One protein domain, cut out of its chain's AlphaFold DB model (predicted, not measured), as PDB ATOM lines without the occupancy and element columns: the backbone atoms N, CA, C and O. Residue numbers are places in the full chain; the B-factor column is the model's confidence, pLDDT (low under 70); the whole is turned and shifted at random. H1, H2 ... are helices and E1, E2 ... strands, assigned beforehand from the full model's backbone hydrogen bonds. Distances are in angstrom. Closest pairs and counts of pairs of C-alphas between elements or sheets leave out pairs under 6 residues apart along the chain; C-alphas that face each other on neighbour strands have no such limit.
ATOM      1  N   ASP A   2     -20.000  52.795  45.306       71.25
ATOM      2  CA  ASP A   2     -21.206  52.087  45.776       71.25
ATOM      3  C   ASP A   2     -22.543  52.728  45.358       71.25
ATOM      4  O   ASP A   2     -23.469  52.020  44.980       71.25
ATOM      5  N   GLN A   3     -22.638  54.063  45.320       79.56
ATOM      6  CA  GLN A   3     -23.864  54.761  44.897       79.56
ATOM      7  C   GLN A   3     -24.167  54.607  43.395       79.56
ATOM      8  O   GLN A   3     -25.325  54.491  42.994       79.56
ATOM      9  N   ALA A   4     -23.128  54.567  42.552       85.69
ATOM     10  CA  ALA A   4     -23.295  54.337  41.118       85.69
ATOM     11  C   ALA A   4     -23.783  52.905  40.862       85.69
ATOM     12  O   ALA A   4     -24.735  52.708  40.111       85.69
ATOM     13  N   LEU A   5     -23.194  51.919  41.553       87.19
ATOM     14  CA  LEU A   5     -23.638  50.528  41.475       87.19
ATOM     15  C   LEU A   5     -25.087  50.374  41.956       87.19
ATOM     16  O   LEU A   5     -25.897  49.787  41.245       87.19
ATOM     17  N   ALA A   6     -25.447  50.971  43.096       87.56
ATOM     18  CA  ALA A   6     -26.821  50.955  43.599       87.56
ATOM     19  C   ALA A   6     -27.819  51.575  42.603       87.56
ATOM     20  O   ALA A   6     -28.913  51.047  42.416       87.56
ATOM     21  N   THR A   7     -27.422  52.642  41.898       90.62
ATOM     22  CA  THR A   7     -28.245  53.269  40.851       90.62
ATOM     23  C   THR A   7     -28.478  52.320  39.674       90.62
ATOM     24  O   THR A   7     -29.608  52.201  39.196       90.62
ATOM     25  N   VAL A   8     -27.438  51.609  39.226       91.44
ATOM     26  CA  VAL A   8     -27.548  50.610  38.149       91.44
ATOM     27  C   VAL A   8     -28.434  49.441  38.581       91.44
ATOM     28  O   VAL A   8     -29.340  49.066  37.838       91.44
ATOM     29  N   VAL A   9     -28.242  48.918  39.796       90.56
ATOM     30  CA  VAL A   9     -29.080  47.847  40.366       90.56
ATOM     31  C   VAL A   9     -30.547  48.289  40.434       90.56
ATOM     32  O   VAL A   9     -31.437  47.564  39.990       90.56
ATOM     33  N   ALA A  10     -30.814  49.511  40.904       90.12
ATOM     34  CA  ALA A  10     -32.165  50.064  40.969       90.12
ATOM     35  C   ALA A  10     -32.792  50.290  39.580       90.12
ATOM     36  O   ALA A  10     -34.005  50.151  39.420       90.12
ATOM     37  N   ALA A  11     -31.993  50.634  38.566       91.25
ATOM     38  CA  ALA A  11     -32.461  50.744  37.187       91.25
ATOM     39  C   ALA A  11     -32.792  49.364  36.590       91.25
ATOM     40  O   ALA A  11     -33.857  49.204  35.989       91.25
ATOM     41  N   GLN A  12     -31.944  48.355  36.818       91.19
ATOM     42  CA  GLN A  12     -32.195  46.971  36.404       91.19
ATOM     43  C   GLN A  12     -33.484  46.421  37.030       91.19
ATOM     44  O   GLN A  12     -34.293  45.817  36.323       91.19
ATOM     45  N   ALA A  13     -33.718  46.686  38.318       89.69
ATOM     46  CA  ALA A  13     -34.909  46.244  39.051       89.69
ATOM     47  C   ALA A  13     -36.235  46.800  38.487       89.69
ATOM     48  O   ALA A  13     -37.315  46.267  38.752       89.69
ATOM     49  N   LYS A  14     -36.185  47.883  37.697       91.50
ATOM     50  CA  LYS A  14     -37.364  48.459  37.025       91.50
ATOM     51  C   LYS A  14     -37.700  47.756  35.709       91.50
ATOM     52  O   LYS A  14     -38.805  47.940  35.200       91.50
ATOM     53  N   LEU A  15     -36.785  46.961  35.152       92.12
ATOM     54  CA  LEU A  15     -37.019  46.248  33.899       92.12
ATOM     55  C   LEU A  15     -38.051  45.129  34.108       92.12
ATOM     56  O   LEU A  15     -37.913  44.368  35.069       92.12
ATOM     57  N   PRO A  16     -39.026  44.941  33.198       91.00
ATOM     58  CA  PRO A  16     -40.028  43.878  33.318       91.00
ATOM     59  C   PRO A  16     -39.427  42.480  33.506       91.00
ATOM     60  O   PRO A  16     -39.970  41.680  34.259       91.00
ATOM     61  N   MET A  17     -38.274  42.213  32.876       89.75
ATOM     62  CA  MET A  17     -37.572  40.930  32.973       89.75
ATOM     63  C   MET A  17     -37.153  40.588  34.414       89.75
ATOM     64  O   MET A  17     -37.296  39.447  34.843       89.75
ATOM     65  N   SER A  18     -36.688  41.576  35.186       87.44
ATOM     66  CA  SER A  18     -36.157  41.358  36.543       87.44
ATOM     67  C   SER A  18     -37.195  40.763  37.503       87.44
ATOM     68  O   SER A  18     -36.868  39.913  38.331       87.44
ATOM     69  N   ARG A  19     -38.472  41.126  37.322       86.19
ATOM     70  CA  ARG A  19     -39.603  40.656  38.138       86.19
ATOM     71  C   ARG A  19     -39.897  39.164  37.974       86.19
ATOM     72  O   ARG A  19     -40.541  38.579  38.837       86.19
ATOM     73  N   PHE A  20     -39.444  38.539  36.885       87.75
ATOM     74  CA  PHE A  20     -39.593  37.091  36.696       87.75
ATOM     75  C   PHE A  20     -38.582  36.280  37.512       87.75
ATOM     76  O   PHE A  20     -38.795  35.080  37.734       87.75
ATOM     77  N   TRP A  21     -37.477  36.898  37.929       86.88
ATOM     78  CA  TRP A  21     -36.424  36.237  38.695       86.88
ATOM     79  C   TRP A  21     -36.666  36.336  40.196       86.88
ATOM     80  O   TRP A  21     -36.625  35.309  40.874       86.88
ATOM     81  N   GLY A  22     -37.027  37.526  40.678       86.94
ATOM     82  CA  GLY A  22     -37.260  37.774  42.093       86.94
ATOM     83  C   GLY A  22     -37.762  39.186  42.379       86.94
ATOM     84  O   GLY A  22     -38.017  39.984  41.469       86.94
ATOM     85  N   ILE A  23     -37.910  39.492  43.665       87.19
ATOM     86  CA  ILE A  23     -38.485  40.759  44.142       87.19
ATOM     87  C   ILE A  23     -37.432  41.738  44.677       87.19
ATOM     88  O   ILE A  23     -37.774  42.874  44.993       87.19
ATOM     89  N   GLY A  24     -36.160  41.337  44.738       86.25
ATOM     90  CA  GLY A  24     -35.040  42.172  45.174       86.25
ATOM     91  C   GLY A  24     -34.733  42.085  46.670       86.25
ATOM     92  O   GLY A  24     -33.890  42.838  47.145       86.25
ATOM     93  N   THR A  25     -35.402  41.202  47.419       89.19
ATOM     94  CA  THR A  25     -35.310  41.135  48.893       89.19
ATOM     95  C   THR A  25     -34.450  39.983  49.399       89.19
ATOM     96  O   THR A  25     -34.245  39.854  50.607       89.19
ATOM     97  N   THR A  26     -33.967  39.124  48.504       91.06
ATOM     98  CA  THR A  26     -33.095  38.004  48.858       91.06
ATOM     99  C   THR A  26     -31.810  38.055  48.046       91.06
ATOM    100  O   THR A  26     -31.787  38.590  46.933       91.06
ATOM    101  N   ALA A  27     -30.723  37.541  48.613       90.62
ATOM    102  CA  ALA A  27     -29.424  37.546  47.959       90.62
ATOM    103  C   ALA A  27     -28.565  36.345  48.346       90.62
ATOM    104  O   ALA A  27     -28.772  35.711  49.376       90.62
ATOM    105  N   SER A  28     -27.579  36.035  47.512       88.62
ATOM    106  CA  SER A  28     -26.552  35.035  47.781       88.62
ATOM    107  C   SER A  28     -25.165  35.656  47.664       88.62
ATOM    108  O   SER A  28     -24.986  36.726  47.071       88.62
ATOM    109  N   SER A  29     -24.175  35.019  48.281       84.56
ATOM    110  CA  SER A  29     -22.785  35.445  48.157       84.56
ATOM    111  C   SER A  29     -21.829  34.269  48.080       84.56
ATOM    112  O   SER A  29     -21.967  33.295  48.822       84.56
ATOM    113  N   ASP A  30     -20.846  34.386  47.190       79.69
ATOM    114  CA  ASP A  30     -19.832  33.359  46.955       79.69
ATOM    115  C   ASP A  30     -18.447  33.984  46.744       79.69
ATOM    116  O   ASP A  30     -18.304  35.101  46.229       79.69
ATOM    117  N   GLY A  31     -17.424  33.255  47.187       71.19
ATOM    118  CA  GLY A  31     -16.023  33.627  47.075       71.19
ATOM    119  C   GLY A  31     -15.364  32.946  45.886       71.19
ATOM    120  O   GLY A  31     -15.081  31.749  45.922       71.19
ATOM    121  N   GLN A  32     -15.024  33.722  44.861       70.50
ATOM    122  CA  GLN A  32     -14.252  33.237  43.724       70.50
ATOM    123  C   GLN A  32     -12.760  33.507  43.942       70.50
ATOM    124  O   GLN A  32     -12.346  34.648  44.149       70.50
ATOM    125  N   PHE A  33     -11.937  32.459  43.900       64.56
ATOM    126  CA  PHE A  33     -10.482  32.600  43.946       64.56
ATOM    127  C   PHE A  33      -9.952  33.005  42.570       64.56
ATOM    128  O   PHE A  33     -10.243  32.344  41.572       64.56
ATOM    129  N   VAL A  34      -9.169  34.080  42.530       62.94
ATOM    130  CA  VAL A  34      -8.496  34.566  41.327       62.94
ATOM    131  C   VAL A  34      -6.984  34.446  41.553       62.94
ATOM    132  O   VAL A  34      -6.451  35.130  42.438       62.94
ATOM    133  N   PRO A  54      -0.147  32.518  45.228       52.88
ATOM    134  CA  PRO A  54      -0.735  33.698  45.832       52.88
ATOM    135  C   PRO A  54      -1.919  34.173  44.983       52.88
ATOM    136  O   PRO A  54      -1.809  34.360  43.767       52.88
ATOM    137  N   GLY A  55      -3.060  34.394  45.625       58.00
ATOM    138  CA  GLY A  55      -4.260  34.863  44.945       58.00
ATOM    139  C   GLY A  55      -5.193  35.634  45.863       58.00
ATOM    140  O   GLY A  55      -5.081  35.606  47.093       58.00
ATOM    141  N   LEU A  56      -6.125  36.340  45.238       63.38
ATOM    142  CA  LEU A  56      -7.144  37.126  45.919       63.38
ATOM    143  C   LEU A  56      -8.483  36.411  45.793       63.38
ATOM    144  O   LEU A  56      -8.780  35.801  44.766       63.38
ATOM    145  N   LYS A  57      -9.315  36.497  46.830       72.19
ATOM    146  CA  LYS A  57     -10.709  36.072  46.720       72.19
ATOM    147  C   LYS A  57     -11.572  37.280  46.410       72.19
ATOM    148  O   LYS A  57     -11.610  38.228  47.192       72.19
ATOM    149  N   ALA A  58     -12.266  37.237  45.284       77.56
ATOM    150  CA  ALA A  58     -13.347  38.157  44.987       77.56
ATOM    151  C   ALA A  58     -14.632  37.592  45.598       77.56
ATOM    152  O   ALA A  58     -15.122  36.545  45.179       77.56
ATOM    153  N   TYR A  59     -15.156  38.264  46.613       81.69
ATOM    154  CA  TYR A  59     -16.403  37.900  47.270       81.69
ATOM    155  C   TYR A  59     -17.532  38.741  46.711       81.69
ATOM    156  O   TYR A  59     -17.563  39.956  46.921       81.69
ATOM    157  N   THR A  60     -18.425  38.103  45.964       85.12
ATOM    158  CA  THR A  60     -19.470  38.801  45.215       85.12
ATOM    159  C   THR A  60     -20.833  38.480  45.794       85.12
ATOM    160  O   THR A  60     -21.124  37.333  46.125       85.12
ATOM    161  N   HIS A  61     -21.663  39.511  45.903       89.56
ATOM    162  CA  HIS A  61     -23.049  39.422  46.326       89.56
ATOM    163  C   HIS A  61     -23.973  39.686  45.150       89.56
ATOM    164  O   HIS A  61     -23.807  40.687  44.446       89.56
ATOM    165  N   VAL A  62     -24.964  38.817  44.976       89.88
ATOM    166  CA  VAL A  62     -25.941  38.891  43.889       89.88
ATOM    167  C   VAL A  62     -27.339  38.731  44.473       89.88
ATOM    168  O   VAL A  62     -27.572  37.835  45.283       89.88
ATOM    169  N   ASN A  63     -28.267  39.609  44.095       91.06
ATOM    170  CA  ASN A  63     -29.661  39.500  44.527       91.06
ATOM    171  C   ASN A  63     -30.470  38.521  43.649       91.06
ATOM    172  O   ASN A  63     -29.998  38.032  42.622       91.06
ATOM    173  N   ASP A  64     -31.717  38.250  44.027       88.50
ATOM    174  CA  ASP A  64     -32.652  37.368  43.298       88.50
ATOM    175  C   ASP A  64     -33.120  37.915  41.947       88.50
ATOM    176  O   ASP A  64     -33.792  37.214  41.194       88.50
ATOM    177  N   GLN A  65     -32.716  39.133  41.599       90.00
ATOM    178  CA  GLN A  65     -32.883  39.726  40.276       90.00
ATOM    179  C   GLN A  65     -31.615  39.612  39.422       90.00
ATOM    180  O   GLN A  65     -31.527  40.264  38.380       90.00
ATOM    181  N   PHE A  66     -30.646  38.793  39.846       86.00
ATOM    182  CA  PHE A  66     -29.344  38.592  39.203       86.00
ATOM    183  C   PHE A  66     -28.504  39.873  39.084       86.00
ATOM    184  O   PHE A  66     -27.646  39.985  38.209       86.00
ATOM    185  N   ALA A  67     -28.735  40.855  39.955       88.44
ATOM    186  CA  ALA A  67     -27.954  42.080  40.007       88.44
ATOM    187  C   ALA A  67     -26.813  41.927  41.031       88.44
ATOM    188  O   ALA A  67     -27.089  41.743  42.225       88.44
ATOM    189  N   PRO A  68     -25.535  41.995  40.614       89.88
ATOM    190  CA  PRO A  68     -24.431  42.075  41.556       89.88
ATOM    191  C   PRO A  68     -24.445  43.447  42.238       89.88
ATOM    192  O   PRO A  68     -24.436  44.475  41.564       89.88
ATOM    193  N   PHE A  69     -24.465  43.476  43.570       88.75
ATOM    194  CA  PHE A  69     -24.591  44.729  44.332       88.75
ATOM    195  C   PHE A  69     -23.417  45.018  45.269       88.75
ATOM    196  O   PHE A  69     -23.271  46.140  45.747       88.75
ATOM    197  N   ALA A  70     -22.554  44.033  45.509       88.06
ATOM    198  CA  ALA A  70     -21.297  44.237  46.210       88.06
ATOM    199  C   ALA A  70     -20.250  43.249  45.696       88.06
ATOM    200  O   ALA A  70     -20.545  42.074  45.491       88.06
ATOM    201  N   SER A  71     -19.017  43.719  45.527       85.06
ATOM    202  CA  SER A  71     -17.859  42.862  45.296       85.06
ATOM    203  C   SER A  71     -16.712  43.347  46.167       85.06
ATOM    204  O   SER A  71     -16.393  44.536  46.184       85.06
ATOM    205  N   GLN A  72     -16.142  42.440  46.951       84.12
ATOM    206  CA  GLN A  72     -15.095  42.747  47.915       84.12
ATOM    207  C   GLN A  72     -13.888  41.860  47.665       84.12
ATOM    208  O   GLN A  72     -14.012  40.651  47.495       84.12
ATOM    209  N   THR A  73     -12.701  42.450  47.704       80.00
ATOM    210  CA  THR A  73     -11.461  41.683  47.680       80.00
ATOM    211  C   THR A  73     -11.100  41.267  49.101       80.00
ATOM    212  O   THR A  73     -10.871  42.111  49.969       80.00
ATOM    213  N   ILE A  74     -11.043  39.961  49.337       76.94
ATOM    214  CA  ILE A  74     -10.734  39.360  50.630       76.94
ATOM    215  C   ILE A  74      -9.420  38.571  50.504       76.94
ATOM    216  O   ILE A  74      -9.226  37.856  49.514       76.94
ATOM    217  N   PRO A  75      -8.505  38.653  51.492       70.81
ATOM    218  CA  PRO A  75      -7.334  37.784  51.530       70.81
ATOM    219  C   PRO A  75      -7.736  36.309  51.486       70.81
ATOM    220  O   PRO A  75      -8.682  35.895  52.157       70.81
ATOM    221  N   ALA A  76      -6.998  35.482  50.747       66.06
ATOM    222  CA  ALA A  76      -7.355  34.075  50.612       66.06
ATOM    223  C   ALA A  76      -7.399  33.335  51.963       66.06
ATOM    224  O   ALA A  76      -8.182  32.399  52.110       66.06
ATOM    225  N   THR A  77      -6.608  33.769  52.946       61.44
ATOM    226  CA  THR A  77      -6.403  33.135  54.258       61.44
ATOM    227  C   THR A  77      -7.516  33.373  55.279       61.44
ATOM    228  O   THR A  77      -7.592  32.644  56.268       61.44
ATOM    229  N   VAL A  78      -8.392  34.363  55.074       66.56
ATOM    230  CA  VAL A  78      -9.430  34.712  56.057       66.56
ATOM    231  C   VAL A  78     -10.778  34.074  55.716       66.56
ATOM    232  O   VAL A  78     -11.085  33.780  54.560       66.56
ATOM    233  N   SER A  79     -11.596  33.849  56.749       72.00
ATOM    234  CA  SER A  79     -12.980  33.396  56.575       72.00
ATOM    235  C   SER A  79     -13.797  34.471  55.855       72.00
ATOM    236  O   SER A  79     -13.714  35.646  56.208       72.00
ATOM    237  N   GLU A  80     -14.602  34.059  54.878       76.25
ATOM    238  CA  GLU A  80     -15.501  34.932  54.107       76.25
ATOM    239  C   GLU A  80     -16.720  35.373  54.929       76.25
ATOM    240  O   GLU A  80     -17.287  36.436  54.694       76.25
ATOM    241  N   ALA A  81     -17.081  34.597  55.953       76.19
ATOM    242  CA  ALA A  81     -18.319  34.762  56.705       76.19
ATOM    243  C   ALA A  81     -18.545  36.190  57.269       76.19
ATOM    244  O   ALA A  81     -19.647  36.716  57.115       76.19
ATOM    245  N   PRO A  82     -17.550  36.884  57.866       83.00
ATOM    246  CA  PRO A  82     -17.747  38.249  58.367       83.00
ATOM    247  C   PRO A  82     -18.018  39.291  57.272       83.00
ATOM    248  O   PRO A  82     -18.623  40.321  57.557       83.00
ATOM    249  N   TYR A  83     -17.571  39.043  56.039       88.12
ATOM    250  CA  TYR A  83     -17.701  39.981  54.919       88.12
ATOM    251  C   TYR A  83     -19.087  39.953  54.278       88.12
ATOM    252  O   TYR A  83     -19.435  40.865  53.528       88.12
ATOM    253  N   ILE A  84     -19.911  38.965  54.641       89.56
ATOM    254  CA  ILE A  84     -21.306  38.895  54.216       89.56
ATOM    255  C   ILE A  84     -22.060  40.156  54.634       89.56
ATOM    256  O   ILE A  84     -22.728  40.798  53.827       89.56
ATOM    257  N   LEU A  85     -21.909  40.540  55.901       91.00
ATOM    258  CA  LEU A  85     -22.581  41.711  56.449       91.00
ATOM    259  C   LEU A  85     -22.023  43.021  55.886       91.00
ATOM    260  O   LEU A  85     -22.768  43.991  55.782       91.00
ATOM    261  N   ASP A  86     -20.752  43.057  55.477       91.62
ATOM    262  CA  ASP A  86     -20.192  44.224  54.788       91.62
ATOM    263  C   ASP A  86     -20.922  44.464  53.459       91.62
ATOM    264  O   ASP A  86     -21.296  45.597  53.161       91.62
ATOM    265  N   GLY A  87     -21.188  43.403  52.689       89.38
ATOM    266  CA  GLY A  87     -21.897  43.514  51.412       89.38
ATOM    267  C   GLY A  87     -23.354  43.943  51.573       89.38
ATOM    268  O   GLY A  87     -23.885  44.628  50.704       89.38
ATOM    269  N   LEU A  88     -23.981  43.597  52.698       91.69
ATOM    270  CA  LEU A  88     -25.365  43.961  53.006       91.69
ATOM    271  C   LEU A  88     -25.496  45.394  53.542       91.69
ATOM    272  O   LEU A  88     -26.379  46.134  53.125       91.69
ATOM    273  N   LEU A  89     -24.614  45.819  54.448       91.94
ATOM    274  CA  LEU A  89     -24.779  47.091  55.159       91.94
ATOM    275  C   LEU A  89     -24.111  48.296  54.492       91.94
ATOM    276  O   LEU A  89     -24.520  49.436  54.751       91.94
ATOM    277  N   MET A  90     -23.063  48.078  53.694       89.31
ATOM    278  CA  MET A  90     -22.202  49.165  53.206       89.31
ATOM    279  C   MET A  90     -22.691  49.810  51.900       89.31
ATOM    280  O   MET A  90     -22.050  50.728  51.405       89.31
ATOM    281  N   ASN A  91     -23.823  49.373  51.345       88.75
ATOM    282  CA  ASN A  91     -24.442  49.991  50.170       88.75
ATOM    283  C   ASN A  91     -25.976  49.925  50.258       88.75
ATOM    284  O   ASN A  91     -26.533  49.117  50.997       88.75
ATOM    285  N   GLU A  92     -26.663  50.787  49.509       87.81
ATOM    286  CA  GLU A  92     -28.127  50.896  49.565       87.81
ATOM    287  C   GLU A  92     -28.848  49.671  48.999       87.81
ATOM    288  O   GLU A  92     -29.890  49.289  49.522       87.81
ATOM    289  N   ALA A  93     -28.291  49.035  47.964       87.88
ATOM    290  CA  ALA A  93     -28.890  47.858  47.344       87.88
ATOM    291  C   ALA A  93     -28.880  46.647  48.293       87.88
ATOM    292  O   ALA A  93     -29.891  45.966  48.436       87.88
ATOM    293  N   GLY A  94     -27.779  46.428  49.014       87.75
ATOM    294  CA  GLY A  94     -27.653  45.382  50.027       87.75
ATOM    295  C   GLY A  94     -28.579  45.596  51.225       87.75
ATOM    296  O   GLY A  94     -29.070  44.627  51.796       87.75
ATOM    297  N   ARG A  95     -28.898  46.850  51.572       90.25
ATOM    298  CA  ARG A  95     -29.829  47.167  52.669       90.25
ATOM    299  C   ARG A  95     -31.278  46.775  52.378       90.25
ATOM    300  O   ARG A  95     -32.059  46.695  53.317       90.25
ATOM    301  N   GLN A  96     -31.631  46.531  51.114       88.62
ATOM    302  CA  GLN A  96     -32.961  46.040  50.725       88.62
ATOM    303  C   GLN A  96     -33.114  44.524  50.915       88.62
ATOM    304  O   GLN A  96     -34.225  43.999  50.865       88.62
ATOM    305  N   VAL A  97     -32.005  43.809  51.122       91.19
ATOM    306  CA  VAL A  97     -32.014  42.364  51.331       91.19
ATOM    307  C   VAL A  97     -32.452  42.063  52.761       91.19
ATOM    308  O   VAL A  97     -31.834  42.528  53.712       91.19
ATOM    309  N   GLY A  98     -33.487  41.242  52.919       89.12
ATOM    310  CA  GLY A  98     -33.891  40.679  54.207       89.12
ATOM    311  C   GLY A  98     -33.285  39.298  54.466       89.12
ATOM    312  O   GLY A  98     -32.936  38.987  55.604       89.12
ATOM    313  N   GLU A  99     -33.113  38.481  53.419       91.19
ATOM    314  CA  GLU A  99     -32.579  37.118  53.538       91.19
ATOM    315  C   GLU A  99     -31.318  36.920  52.693       91.19
ATOM    316  O   GLU A  99     -31.306  37.188  51.491       91.19
ATOM    317  N   GLN A 100     -30.262  36.403  53.320       89.81
ATOM    318  CA  GLN A 100     -28.975  36.164  52.676       89.81
ATOM    319  C   GLN A 100     -28.595  34.686  52.752       89.81
ATOM    320  O   GLN A 100     -28.421  34.122  53.836       89.81
ATOM    321  N   TYR A 101     -28.394  34.082  51.587       87.00
ATOM    322  CA  TYR A 101     -27.946  32.708  51.420       87.00
ATOM    323  C   TYR A 101     -26.420  32.628  51.362       87.00
ATOM    324  O   TYR A 101     -25.773  33.382  50.631       87.00
ATOM    325  N   ALA A 102     -25.841  31.686  52.106       80.31
ATOM    326  CA  ALA A 102     -24.405  31.417  52.061       80.31
ATOM    327  C   ALA A 102     -24.060  29.956  52.407       80.31
ATOM    328  O   ALA A 102     -24.831  29.231  53.045       80.31
ATOM    329  N   ASP A 103     -22.870  29.517  52.003       72.56
ATOM    330  CA  ASP A 103     -22.370  28.166  52.271       72.56
ATOM    331  C   ASP A 103     -21.825  28.020  53.696       72.56
ATOM    332  O   ASP A 103     -21.031  28.828  54.129       72.56
ATOM    333  N   THR A 104     -22.139  26.936  54.415       57.88
ATOM    334  CA  THR A 104     -21.838  26.737  55.860       57.88
ATOM    335  C   THR A 104     -20.359  26.828  56.299       57.88
ATOM    336  O   THR A 104     -20.070  26.828  57.502       57.88
TER     337      THR A 104
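This is residues 2 to 34 and 54 to 104 of the 251 residues of the protein "TnpA family transposase" of Rhizobium aethiopicum (UniProt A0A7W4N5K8). A twisted, curled four-stranded sheet has short helix H2 packed on it, while H1 grazes it along edge strand E3. The 84 printed residues run H1 E1 E2 E3 H2 E4, class mixed; the mixed sheet's order is E3 E2 E1 E4. It is compact, radius of gyration of the C-alphas 12.9 A, spanning 42 by 27 by 21 A.

Find C-alpha 2 at (-21.206, 52.087, 45.776), where H1, residues 2 to 12, begins. Next come E1, 26 to 34, 26.0 A long; E2, 55 to 63, 25.8 A; E3, 68 to 75; H2, 83 to 89; and E4, 99 to 103, ending at (-22.370, 28.166, 52.271).

Look within hydrogen-bond range for N 30 and O 60, 3.1 A, between antiparallel E1 and E2; N 59 and O 72, 2.8 A, in hairpin E2 and E3; N 101 and O 27, 2.8 A, between parallel E1 and E4. E3, H2, E4 form a split strand-helix-strand unit, E2 and E1 between its strands, with a right-handed crossover. H2 is on the sheet, its closest C-alphas to E3 Gly 87 and Ala 70, 5.3 A. H1 only grazes the sheet; Leu 5 and Phe 69 have its closest C-alphas to E3, 6.5 A. In H1 and H2 every O i to N i+4 pair is within range.

Residues 35 to 53 are cut out, C-alphas 34 and 54 being 9.0 A apart. H1 to E1 is a long link. Confidence is under 70 at 33 to 34, 54 to 56, 76 to 78 and 104.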